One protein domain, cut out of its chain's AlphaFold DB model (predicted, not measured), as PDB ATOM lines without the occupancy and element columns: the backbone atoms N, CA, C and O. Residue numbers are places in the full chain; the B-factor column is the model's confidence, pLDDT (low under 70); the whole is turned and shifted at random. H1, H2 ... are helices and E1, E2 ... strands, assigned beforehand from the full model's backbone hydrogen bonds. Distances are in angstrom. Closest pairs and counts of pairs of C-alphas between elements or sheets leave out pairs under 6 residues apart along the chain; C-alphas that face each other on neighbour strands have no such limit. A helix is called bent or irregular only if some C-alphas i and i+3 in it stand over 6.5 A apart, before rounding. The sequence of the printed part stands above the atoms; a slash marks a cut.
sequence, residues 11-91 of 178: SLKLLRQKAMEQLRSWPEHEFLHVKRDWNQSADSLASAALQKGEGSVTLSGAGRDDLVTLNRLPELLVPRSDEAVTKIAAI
ATOM      1  N   SER A  11      16.367  85.900  12.061       83.75
ATOM      2  CA  SER A  11      16.835  86.413  10.766       83.75
ATOM      3  C   SER A  11      15.675  86.763   9.827       83.75
ATOM      4  O   SER A  11      15.695  87.800   9.164       83.75
ATOM      5  N   LEU A  12      14.626  85.940   9.818       83.31
ATOM      6  CA  LEU A  12      13.427  86.167   9.013       83.31
ATOM      7  C   LEU A  12      12.540  87.276   9.595       83.31
ATOM      8  O   LEU A  12      11.940  88.023   8.824       83.31
ATOM      9  N   LYS A  13      12.500  87.448  10.925       87.69
ATOM     10  CA  LYS A  13      11.847  88.607  11.565       87.69
ATOM     11  C   LYS A  13      12.480  89.924  11.100       87.69
ATOM     12  O   LYS A  13      11.752  90.844  10.730       87.69
ATOM     13  N   LEU A  14      13.814  89.993  11.042       88.44
ATOM     14  CA  LEU A  14      14.528  91.181  10.560       88.44
ATOM     15  C   LEU A  14      14.257  91.459   9.073       88.44
ATOM     16  O   LEU A  14      14.003  92.600   8.692       88.44
ATOM     17  N   LEU A  15      14.285  90.425   8.225       87.06
ATOM     18  CA  LEU A  15      13.967  90.568   6.799       87.06
ATOM     19  C   LEU A  15      12.517  91.011   6.578       87.06
ATOM     20  O   LEU A  15      12.269  91.907   5.773       87.06
ATOM     21  N   ARG A  16      11.572  90.445   7.339       85.31
ATOM     22  CA  ARG A  16      10.174  90.882   7.342       85.31
ATOM     23  C   ARG A  16      10.072  92.357   7.714       85.31
ATOM     24  O   ARG A  16       9.394  93.089   7.008       85.31
ATOM     25  N   GLN A  17      10.745  92.808   8.773       86.81
ATOM     26  CA  GLN A  17      10.716  94.220   9.163       86.81
ATOM     27  C   GLN A  17      11.205  95.131   8.029       86.81
ATOM     28  O   GLN A  17      10.506  96.079   7.681       86.81
ATOM     29  N   LYS A  18      12.347  94.809   7.408       89.94
ATOM     30  CA  LYS A  18      12.880  95.574   6.269       89.94
ATOM     31  C   LYS A  18      11.892  95.636   5.102       89.94
ATOM     32  O   LYS A  18      11.671  96.706   4.544       89.94
ATOM     33  N   ALA A  19      11.265  94.510   4.762       85.94
ATOM     34  CA  ALA A  19      10.242  94.470   3.719       85.94
ATOM     35  C   ALA A  19       9.030  95.346   4.086       85.94
ATOM     36  O   ALA A  19       8.573  96.145   3.273       85.94
ATOM     37  N   MET A  20       8.549  95.261   5.331       85.00
ATOM     38  CA  MET A  20       7.433  96.077   5.826       85.00
ATOM     39  C   MET A  20       7.751  97.574   5.840       85.00
ATOM     40  O   MET A  20       6.863  98.382   5.583       85.00
ATOM     41  N   GLU A  21       8.996  97.963   6.115       89.31
ATOM     42  CA  GLU A  21       9.445  99.356   6.018       89.31
ATOM     43  C   GLU A  21       9.403  99.862   4.572       89.31
ATOM     44  O   GLU A  21       8.906 100.963   4.338       89.31
ATOM     45  N   GLN A  22       9.829  99.052   3.598       86.12
ATOM     46  CA  GLN A  22       9.732  99.403   2.176       86.12
ATOM     47  C   GLN A  22       8.275  99.565   1.724       86.12
ATOM     48  O   GLN A  22       7.940 100.522   1.023       86.12
ATOM     49  N   LEU A  23       7.390  98.685   2.193       82.75
ATOM     50  CA  LEU A  23       5.960  98.701   1.870       82.75
ATOM     51  C   LEU A  23       5.221  99.934   2.395       82.75
ATOM     52  O   LEU A  23       4.151 100.254   1.886       82.75
ATOM     53  N   ARG A  24       5.784 100.682   3.356       82.50
ATOM     54  CA  ARG A  24       5.191 101.953   3.817       82.50
ATOM     55  C   ARG A  24       5.049 102.981   2.699       82.50
ATOM     56  O   ARG A  24       4.185 103.845   2.788       82.50
ATOM     57  N   SER A  25       5.879 102.888   1.658       83.75
ATOM     58  CA  SER A  25       5.777 103.756   0.481       83.75
ATOM     59  C   SER A  25       4.572 103.426  -0.413       83.75
ATOM     60  O   SER A  25       4.237 104.216  -1.291       83.75
ATOM     61  N   TRP A  26       3.917 102.275  -0.206       81.06
ATOM     62  CA  TRP A  26       2.787 101.780  -0.993       81.06
ATOM     63  C   TRP A  26       1.549 101.778  -0.084       81.06
ATOM     64  O   TRP A  26       1.260 100.771   0.558       81.06
ATOM     65  N   PRO A  27       0.832 102.908   0.051       69.38
ATOM     66  CA  PRO A  27      -0.177 103.084   1.098       69.38
ATOM     67  C   PRO A  27      -1.387 102.147   0.959       69.38
ATOM     68  O   PRO A  27      -2.000 101.802   1.966       69.38
ATOM     69  N   GLU A  28      -1.702 101.690  -0.257       78.56
ATOM     70  CA  GLU A  28      -2.708 100.655  -0.506       78.56
ATOM     71  C   GLU A  28      -2.028  99.374  -1.008       78.56
ATOM     72  O   GLU A  28      -1.628  99.279  -2.167       78.56
ATOM     73  N   HIS A  29      -1.890  98.381  -0.129       75.44
ATOM     74  CA  HIS A  29      -1.407  97.048  -0.485       75.44
ATOM     75  C   HIS A  29      -2.157  95.969   0.300       75.44
ATOM     76  O   HIS A  29      -2.549  96.167   1.451       75.44
ATOM     77  N   GLU A  30      -2.336  94.805  -0.323       73.38
ATOM     78  CA  GLU A  30      -2.941  93.629   0.297       73.38
ATOM     79  C   GLU A  30      -2.089  92.395  -0.005       73.38
ATOM     80  O   GLU A  30      -1.634  92.192  -1.132       73.38
ATOM     81  N   PHE A  31      -1.881  91.557   1.012       75.88
ATOM     82  CA  PHE A  31      -1.233  90.262   0.848       75.88
ATOM     83  C   PHE A  31      -2.279  89.181   0.638       75.88
ATOM     84  O   PHE A  31      -3.121  88.934   1.499       75.88
ATOM     85  N   LEU A  32      -2.188  88.501  -0.501       74.19
ATOM     86  CA  LEU A  32      -3.111  87.446  -0.885       74.19
ATOM     87  C   LEU A  32      -2.394  86.103  -0.860       74.19
ATOM     88  O   LEU A  32      -1.363  85.919  -1.507       74.19
ATOM     89  N   HIS A  33      -2.963  85.140  -0.140       74.25
ATOM     90  CA  HIS A  33      -2.492  83.766  -0.213       74.25
ATOM     91  C   HIS A  33      -3.141  83.055  -1.405       74.25
ATOM     92  O   HIS A  33      -4.361  82.893  -1.461       74.25
ATOM     93  N   VAL A  34      -2.316  82.602  -2.346       72.00
ATOM     94  CA  VAL A  34      -2.737  81.846  -3.531       72.00
ATOM     95  C   VAL A  34      -2.104  80.458  -3.517       72.00
ATOM     96  O   VAL A  34      -1.034  80.266  -2.940       72.00
ATOM     97  N   LYS A  35      -2.750  79.462  -4.144       77.94
ATOM     98  CA  LYS A  35      -2.087  78.155  -4.319       77.94
ATOM     99  C   LYS A  35      -0.870  78.315  -5.227       77.94
ATOM    100  O   LYS A  35      -0.891  79.146  -6.130       77.94
ATOM    101  N   ARG A  36       0.126  77.449  -5.040       79.50
ATOM    102  CA  ARG A  36       1.356  77.422  -5.842       79.50
ATOM    103  C   ARG A  36       1.089  77.391  -7.351       79.50
ATOM    104  O   ARG A  36       1.686  78.187  -8.060       79.50
ATOM    105  N   ASP A  37       0.129  76.582  -7.805       77.62
ATOM    106  CA  ASP A  37      -0.258  76.478  -9.225       77.62
ATOM    107  C   ASP A  37      -0.686  77.822  -9.843       77.62
ATOM    108  O   ASP A  37      -0.577  78.014 -11.048       77.62
ATOM    109  N   TRP A  38      -1.182  78.763  -9.029       77.69
ATOM    110  CA  TRP A  38      -1.581  80.095  -9.493       77.69
ATOM    111  C   TRP A  38      -0.405  81.065  -9.618       77.69
ATOM    112  O   TRP A  38      -0.539  82.071 -10.300       77.69
ATOM    113  N   ASN A  39       0.731  80.768  -8.979       85.56
ATOM    114  CA  ASN A  39       1.941  81.595  -8.957       85.56
ATOM    115  C   ASN A  39       3.150  80.853  -9.564       85.56
ATOM    116  O   ASN A  39       4.296  81.053  -9.159       85.56
ATOM    117  N   GLN A  40       2.882  79.947 -10.509       85.00
ATOM    118  CA  GLN A  40       3.874  79.028 -11.070       85.00
ATOM    119  C   GLN A  40       4.982  79.751 -11.849       85.00
ATOM    120  O   GLN A  40       6.124  79.300 -11.857       85.00
ATOM    121  N   SER A  41       4.680  80.908 -12.443       87.19
ATOM    122  CA  SER A  41       5.677  81.751 -13.111       87.19
ATOM    123  C   SER A  41       6.754  82.257 -12.141       87.19
ATOM    124  O   SER A  41       7.946  82.147 -12.428       87.19
ATOM    125  N   ALA A  42       6.357  82.750 -10.963       88.12
ATOM    126  CA  ALA A  42       7.287  83.194  -9.927       88.12
ATOM    127  C   ALA A  42       8.118  82.028  -9.366       88.12
ATOM    128  O   ALA A  42       9.317  82.176  -9.139       88.12
ATOM    129  N   ASP A  43       7.501  80.858  -9.190       87.25
ATOM    130  CA  ASP A  43       8.177  79.637  -8.732       87.25
ATOM    131  C   ASP A  43       9.232  79.144  -9.739       87.25
ATOM    132  O   ASP A  43      10.359  78.805  -9.365       87.25
ATOM    133  N   SER A  44       8.899  79.179 -11.034       87.00
ATOM    134  CA  SER A  44       9.825  78.853 -12.122       87.00
ATOM    135  C   SER A  44      11.007  79.825 -12.165       87.00
ATOM    136  O   SER A  44      12.149  79.398 -12.319       87.00
ATOM    137  N   LEU A  45      10.753  81.127 -11.994       88.75
ATOM    138  CA  LEU A  45      11.797  82.153 -11.937       88.75
ATOM    139  C   LEU A  45      12.736  81.953 -10.745       88.75
ATOM    140  O   LEU A  45      13.952  81.986 -10.916       88.75
ATOM    141  N   ALA A  46      12.183  81.712  -9.556       88.06
ATOM    142  CA  ALA A  46      12.971  81.469  -8.353       88.06
ATOM    143  C   ALA A  46      13.834  80.205  -8.489       88.06
ATOM    144  O   ALA A  46      15.011  80.211  -8.129       88.06
ATOM    145  N   SER A  47      13.273  79.144  -9.075       86.56
ATOM    146  CA  SER A  47      13.997  77.899  -9.344       86.56
ATOM    147  C   SER A  47      15.126  78.105 -10.358       86.56
ATOM    148  O   SER A  47      16.239  77.633 -10.140       86.56
ATOM    149  N   ALA A  48      14.877  78.854 -11.436       86.06
ATOM    150  CA  ALA A  48      15.892  79.168 -12.439       86.06
ATOM    151  C   ALA A  48      17.023  80.045 -11.872       86.06
ATOM    152  O   ALA A  48      18.192  79.803 -12.170       86.06
ATOM    153  N   ALA A  49      16.691  81.030 -11.031       88.19
ATOM    154  CA  ALA A  49      17.668  81.860 -10.324       88.19
ATOM    155  C   ALA A  49      18.567  81.007  -9.420       88.19
ATOM    156  O   ALA A  49      19.793  81.113  -9.473       88.19
ATOM    157  N   LEU A  50      17.959  80.097  -8.649       88.62
ATOM    158  CA  LEU A  50      18.676  79.183  -7.764       88.62
ATOM    159  C   LEU A  50      19.619  78.253  -8.535       88.62
ATOM    160  O   LEU A  50      20.765  78.083  -8.133       88.62
ATOM    161  N   GLN A  51      19.160  77.683  -9.653       86.88
ATOM    162  CA  GLN A  51      19.976  76.800 -10.496       86.88
ATOM    163  C   GLN A  51      21.187  77.517 -11.103       86.88
ATOM    164  O   GLN A  51      22.244  76.910 -11.250       86.88
ATOM    165  N   LYS A  52      21.041  78.798 -11.451       87.12
ATOM    166  CA  LYS A  52      22.127  79.614 -12.010       87.12
ATOM    167  C   LYS A  52      23.030  80.234 -10.942       87.12
ATOM    168  O   LYS A  52      24.125  80.677 -11.267       87.12
ATOM    169  N   GLY A  53      22.581  80.283  -9.686       84.50
ATOM    170  CA  GLY A  53      23.262  81.018  -8.617       84.50
ATOM    171  C   GLY A  53      23.238  82.539  -8.816       84.50
ATOM    172  O   GLY A  53      24.058  83.245  -8.237       84.50
ATOM    173  N   GLU A  54      22.315  83.052  -9.633       81.31
ATOM    174  CA  GLU A  54      22.223  84.466 -10.004       81.31
ATOM    175  C   GLU A  54      20.982  85.111  -9.380       81.31
ATOM    176  O   GLU A  54      19.901  84.528  -9.354       81.31
ATOM    177  N   GLY A  55      21.111  86.356  -8.908       73.75
ATOM    178  CA  GLY A  55      19.994  87.116  -8.329       73.75
ATOM    179  C   GLY A  55      18.999  87.678  -9.354       73.75
ATOM    180  O   GLY A  55      18.008  88.293  -8.967       73.75
ATOM    181  N   SER A  56      19.259  87.500 -10.651       71.38
ATOM    182  CA  SER A  56      18.417  87.975 -11.748       71.38
ATOM    183  C   SER A  56      18.419  86.951 -12.874       71.38
ATOM    184  O   SER A  56      19.477  86.491 -13.291       71.38
ATOM    185  N   VAL A  57      17.238  86.603 -13.385       73.56
ATOM    186  CA  VAL A  57      17.102  85.672 -14.509       73.56
ATOM    187  C   VAL A  57      16.841  86.473 -15.777       73.56
ATOM    188  O   VAL A  57      15.733  86.957 -16.003       73.56
ATOM    189  N   THR A  58      17.850  86.582 -16.639       75.50
ATOM    190  CA  THR A  58      17.648  87.116 -17.992       75.50
ATOM    191  C   THR A  58      16.952  86.057 -18.845       75.50
ATOM    192  O   THR A  58      17.488  84.964 -19.049       75.50
ATOM    193  N   LEU A  59      15.750  86.368 -19.334       74.81
ATOM    194  CA  LEU A  59      14.955  85.482 -20.186       74.81
ATOM    195  C   LEU A  59      14.989  85.925 -21.651       74.81
ATOM    196  O   LEU A  59      14.981  87.122 -21.961       74.81
ATOM    197  N   SER A  60      14.985  84.943 -22.555       78.44
ATOM    198  CA  SER A  60      14.709  85.153 -23.978       78.44
ATOM    199  C   SER A  60      13.247  85.576 -24.188       78.44
ATOM    200  O   SER A  60      12.436  85.495 -23.267       78.44
ATOM    201  N   GLY A  61      12.894  86.044 -25.393       78.94
ATOM    202  CA  GLY A  61      11.499  86.362 -25.740       78.94
ATOM    203  C   GLY A  61      10.556  85.183 -25.480       78.94
ATOM    204  O   GLY A  61       9.631  85.318 -24.689       78.94
ATOM    205  N   ALA A  62      10.899  84.003 -26.004       74.88
ATOM    206  CA  ALA A  62      10.147  82.767 -25.776       74.88
ATOM    207  C   ALA A  62       9.996  82.424 -24.281       74.88
ATOM    208  O   ALA A  62       8.909  82.088 -23.833       74.88
ATOM    209  N   GLY A  63      11.052  82.606 -23.477       80.50
ATOM    210  CA  GLY A  63      10.971  82.367 -22.035       80.50
ATOM    211  C   GLY A  63      10.039  83.339 -21.301       80.50
ATOM    212  O   GLY A  63       9.492  82.988 -20.260       80.50
ATOM    213  N   ARG A  64       9.831  84.556 -21.823       83.06
ATOM    214  CA  ARG A  64       8.817  85.476 -21.284       83.06
ATOM    215  C   ARG A  64       7.411  85.013 -21.651       83.06
ATOM    216  O   ARG A  64       6.546  85.033 -20.780       83.06
ATOM    217  N   ASP A  65       7.208  84.571 -22.887       80.81
ATOM    218  CA  ASP A  65       5.913  84.072 -23.356       80.81
ATOM    219  C   ASP A  65       5.487  82.824 -22.567       80.81
ATOM    220  O   ASP A  65       4.362  82.761 -22.071       80.81
ATOM    221  N   ASP A  66       6.414  81.896 -22.317       82.44
ATOM    222  CA  ASP A  66       6.173  80.718 -21.479       82.44
ATOM    223  C   ASP A  66       5.703  81.115 -20.070       82.44
ATOM    224  O   ASP A  66       4.701  80.602 -19.569       82.44
ATOM    225  N   LEU A  67       6.357  82.091 -19.431       84.31
ATOM    226  CA  LEU A  67       5.932  82.575 -18.113       84.31
ATOM    227  C   LEU A  67       4.552  83.230 -18.126       84.31
ATOM    228  O   LEU A  67       3.824  83.109 -17.140       84.31
ATOM    229  N   VAL A  68       4.188  83.918 -19.211       80.44
ATOM    230  CA  VAL A  68       2.839  84.472 -19.376       80.44
ATOM    231  C   VAL A  68       1.816  83.341 -19.429       80.44
ATOM    232  O   VAL A  68       0.800  83.430 -18.743       80.44
ATOM    233  N   THR A  69       2.101  82.249 -20.146       81.25
ATOM    234  CA  THR A  69       1.197  81.084 -20.194       81.25
ATOM    235  C   THR A  69       1.083  80.350 -18.855       81.25
ATOM    236  O   THR A  69       0.016  79.838 -18.521       81.25
ATOM    237  N   LEU A  70       2.155  80.335 -18.054       80.69
ATOM    238  CA  LEU A  70       2.176  79.732 -16.717       80.69
ATOM    239  C   LEU A  70       1.522  80.616 -15.644       80.69
ATOM    240  O   LEU A  70       1.181  80.135 -14.561       80.69
ATOM    241  N   ASN A  71       1.367  81.916 -15.899       80.44
ATOM    242  CA  ASN A  71       0.807  82.845 -14.930       80.44
ATOM    243  C   ASN A  71      -0.723  82.806 -14.940       80.44
ATOM    244  O   ASN A  71      -1.375  83.402 -15.794       80.44
ATOM    245  N   ARG A  72      -1.303  82.179 -13.918       78.19
ATOM    246  CA  ARG A  72      -2.758  82.087 -13.761       78.19
ATOM    247  C   ARG A  72      -3.340  83.117 -12.788       78.19
ATOM    248  O   ARG A  72      -4.543  83.111 -12.539       78.19
ATOM    249  N   LEU A  73      -2.529  84.036 -12.250       73.62
ATOM    250  CA  LEU A  73      -3.008  85.128 -11.390       73.62
ATOM    251  C   LEU A  73      -4.137  85.975 -12.013       73.62
ATOM    252  O   LEU A  73      -5.047  86.332 -11.262       73.62
ATOM    253  N   PRO A  74      -4.160  86.265 -13.334       72.50
ATOM    254  CA  PRO A  74      -5.262  87.012 -13.948       72.50
ATOM    255  C   PRO A  74      -6.630  86.323 -13.834       72.50
ATOM    256  O   PRO A  74      -7.656  86.990 -13.861       72.50
ATOM    257  N   GLU A  75      -6.676  84.999 -13.656       75.25
ATOM    258  CA  GLU A  75      -7.935  84.276 -13.417       75.25
ATOM    259  C   GLU A  75      -8.507  84.555 -12.011       75.25
ATOM    260  O   GLU A  75      -9.699  84.363 -11.768       75.25
ATOM    261  N   LEU A  76      -7.658  84.989 -11.072       70.00
ATOM    262  CA  LEU A  76      -8.032  85.337  -9.700       70.00
ATOM    263  C   LEU A  76      -8.217  86.847  -9.519       70.00
ATOM    264  O   LEU A  76      -9.052  87.283  -8.727       70.00
ATOM    265  N   LEU A  77      -7.403  87.641 -10.203       72.19
ATOM    266  CA  LEU A  77      -7.305  89.081 -10.033       72.19
ATOM    267  C   LEU A  77      -8.111  89.782 -11.123       72.19
ATOM    268  O   LEU A  77      -7.704  89.790 -12.281       72.19
ATOM    269  N   VAL A  78      -9.235  90.395 -10.752       65.38
ATOM    270  CA  VAL A  78     -10.063  91.149 -11.697       65.38
ATOM    271  C   VAL A  78      -9.916  92.650 -11.437       65.38
ATOM    272  O   VAL A  78     -10.093  93.104 -10.298       65.38
ATOM    273  N   PRO A  79      -9.568  93.441 -12.467       61.38
ATOM    274  CA  PRO A  79      -9.518  94.893 -12.355       61.38
ATOM    275  C   PRO A  79     -10.871  95.453 -11.907       61.38
ATOM    276  O   PRO A  79     -11.913  95.043 -12.418       61.38
ATOM    277  N   ARG A  80     -10.881  96.390 -10.945       58.25
ATOM    278  CA  ARG A  80     -12.132  97.068 -10.555       58.25
ATOM    279  C   ARG A  80     -12.560  98.163 -11.535       58.25
ATOM    280  O   ARG A  80     -13.738  98.503 -11.547       58.25
ATOM    281  N   SER A  81     -11.636  98.695 -12.332       57.59
ATOM    282  CA  SER A  81     -11.890  99.688 -13.382       57.59
ATOM    283  C   SER A  81     -10.759  99.698 -14.416       57.59
ATOM    284  O   SER A  81      -9.618  99.378 -14.075       57.59
ATOM    285  N   ASP A  82     -11.075 100.109 -15.649       57.38
ATOM    286  CA  ASP A  82     -10.114 100.220 -16.763       57.38
ATOM    287  C   ASP A  82      -9.302 101.529 -16.742       57.38
ATOM    288  O   ASP A  82      -8.267 101.643 -17.400       57.38
ATOM    289  N   GLU A  83      -9.724 102.522 -15.956       49.78
ATOM    290  CA  GLU A  83      -8.953 103.746 -15.738       49.78
ATOM    291  C   GLU A  83      -7.743 103.440 -14.847       49.78
ATOM    292  O   GLU A  83      -7.894 103.194 -13.651       49.78
ATOM    293  N   ALA A  84      -6.559 103.415 -15.469       51.56
ATOM    294  CA  ALA A  84      -5.230 103.309 -14.863       51.56
ATOM    295  C   ALA A  84      -5.170 102.364 -13.648       51.56
ATOM    296  O   ALA A  84      -5.272 102.807 -12.505       51.56
ATOM    297  N   VAL A  85      -4.994 101.064 -13.929       51.97
ATOM    298  CA  VAL A  85      -4.911  99.918 -12.998       51.97
ATOM    299  C   VAL A  85      -4.232 100.268 -11.662       51.97
ATOM    300  O   VAL A  85      -3.044 100.047 -11.460       51.97
ATOM    301  N   THR A  86      -5.006 100.809 -10.725       51.94
ATOM    302  CA  THR A  86      -4.555 101.179  -9.372       51.94
ATOM    303  C   THR A  86      -5.262 100.350  -8.311       51.94
ATOM    304  O   THR A  86      -4.790 100.250  -7.183       51.94
ATOM    305  N   LYS A  87      -6.378  99.698  -8.664       51.50
ATOM    306  CA  LYS A  87      -7.183  98.881  -7.751       51.50
ATOM    307  C   LYS A  87      -7.547  97.552  -8.406       51.50
ATOM    308  O   LYS A  87      -8.557  97.430  -9.098       51.50
ATOM    309  N   ILE A  88      -6.722  96.542  -8.155       49.50
ATOM    310  CA  ILE A  88      -7.025  95.150  -8.492       49.50
ATOM    311  C   ILE A  88      -7.829  94.563  -7.331       49.50
ATOM    312  O   ILE A  88      -7.381  94.606  -6.187       49.50
ATOM    313  N   ALA A  89      -9.018  94.029  -7.606       53.84
ATOM    314  CA  ALA A  89      -9.726  93.219  -6.626       53.84
ATOM    315  C   ALA A  89      -9.397  91.753  -6.881       53.84
ATOM    316  O   ALA A  89      -9.624  91.226  -7.970       53.84
ATOM    317  N   ALA A  90      -8.906  91.064  -5.859       50.34
ATOM    318  CA  ALA A  90      -8.939  89.617  -5.897       50.34
ATOM    319  C   ALA A  90     -10.400  89.175  -5.879       50.34
ATOM    320  O   ALA A  90     -11.144  89.474  -4.941       50.34
ATOM    321  N   ILE A  91     -10.811  88.417  -6.892       49.34
ATOM    322  CA  ILE A  91     -11.998  87.588  -6.777       49.34
ATOM    323  C   ILE A  91     -11.627  86.473  -5.804       49.34
ATOM    324  O   ILE A  91     -11.230  85.370  -6.176       49.34
TER     325      ILE A  91
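What this domain is: This is residues 11 to 91 of the 178 residues of an uncharacterized protein of Phytophthora parasitica P1569 (UniProt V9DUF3). Picture a loose chain with a helical hairpin, H2 and H3, on one side and a small two-strand hairpin, E1 and E2, on the other. Residues 11 to 27, of which 11 to 23 belong to H1, stick out as a free arm. The printed part has 81 residues, with three named helices and then two named strands in the order H1, H2, H3, E1, E2; the sheet E1 - E2 is antiparallel and the class is mostly helix. The whole is loose, with a radius of gyration of the C-alphas of 15.5 A and spans of 36 by 35 by 23 A.

Where its parts are: Find C-alpha 11 at (16.835, 86.413, 10.766); from there H1, residues 11 to 23, runs 18.7 A. Look next at C-alpha 36 at (1.356, 77.422, -5.842), where H2, residues 36 to 52, begins its 21.8 A. H2 is irregular, with C-alphas 38 and 41 8.3 A apart, and has a kink of 46 degrees near residue 43. H3 holds residues 61 to 70 and spans 14.6 A. E1, residues 77 to 79, and E2, residues 88 to 90, follow; E2 ends at C-alpha 90 at (-8.939, 89.617, -5.897).

How they stand to each other: H1 is apart from H2 and H3. H2 touches H3 with residues 39 to 41 alone; look at their closest C-alphas, Ser 41 and Leu 67, 5.1 A apart. This helical hairpin runs opposite ways at a steep tilt of 37 degrees, only just past shallow. In the hairpin of E1 and E2, find N 78 and O 89, 2.9 A apart, within hydrogen-bond range. Every O i to N i+4 pair is within range in H1 and H3, and 11 of 13 in H2.

The domain as a whole: The C-alphas farthest apart are those of Ser 11 and Asp 82, 40.9 A. The printed part has no cut, and the link from H1 to H2 is long. Confidence is under 70 at residue 27 and residues 78 to 91.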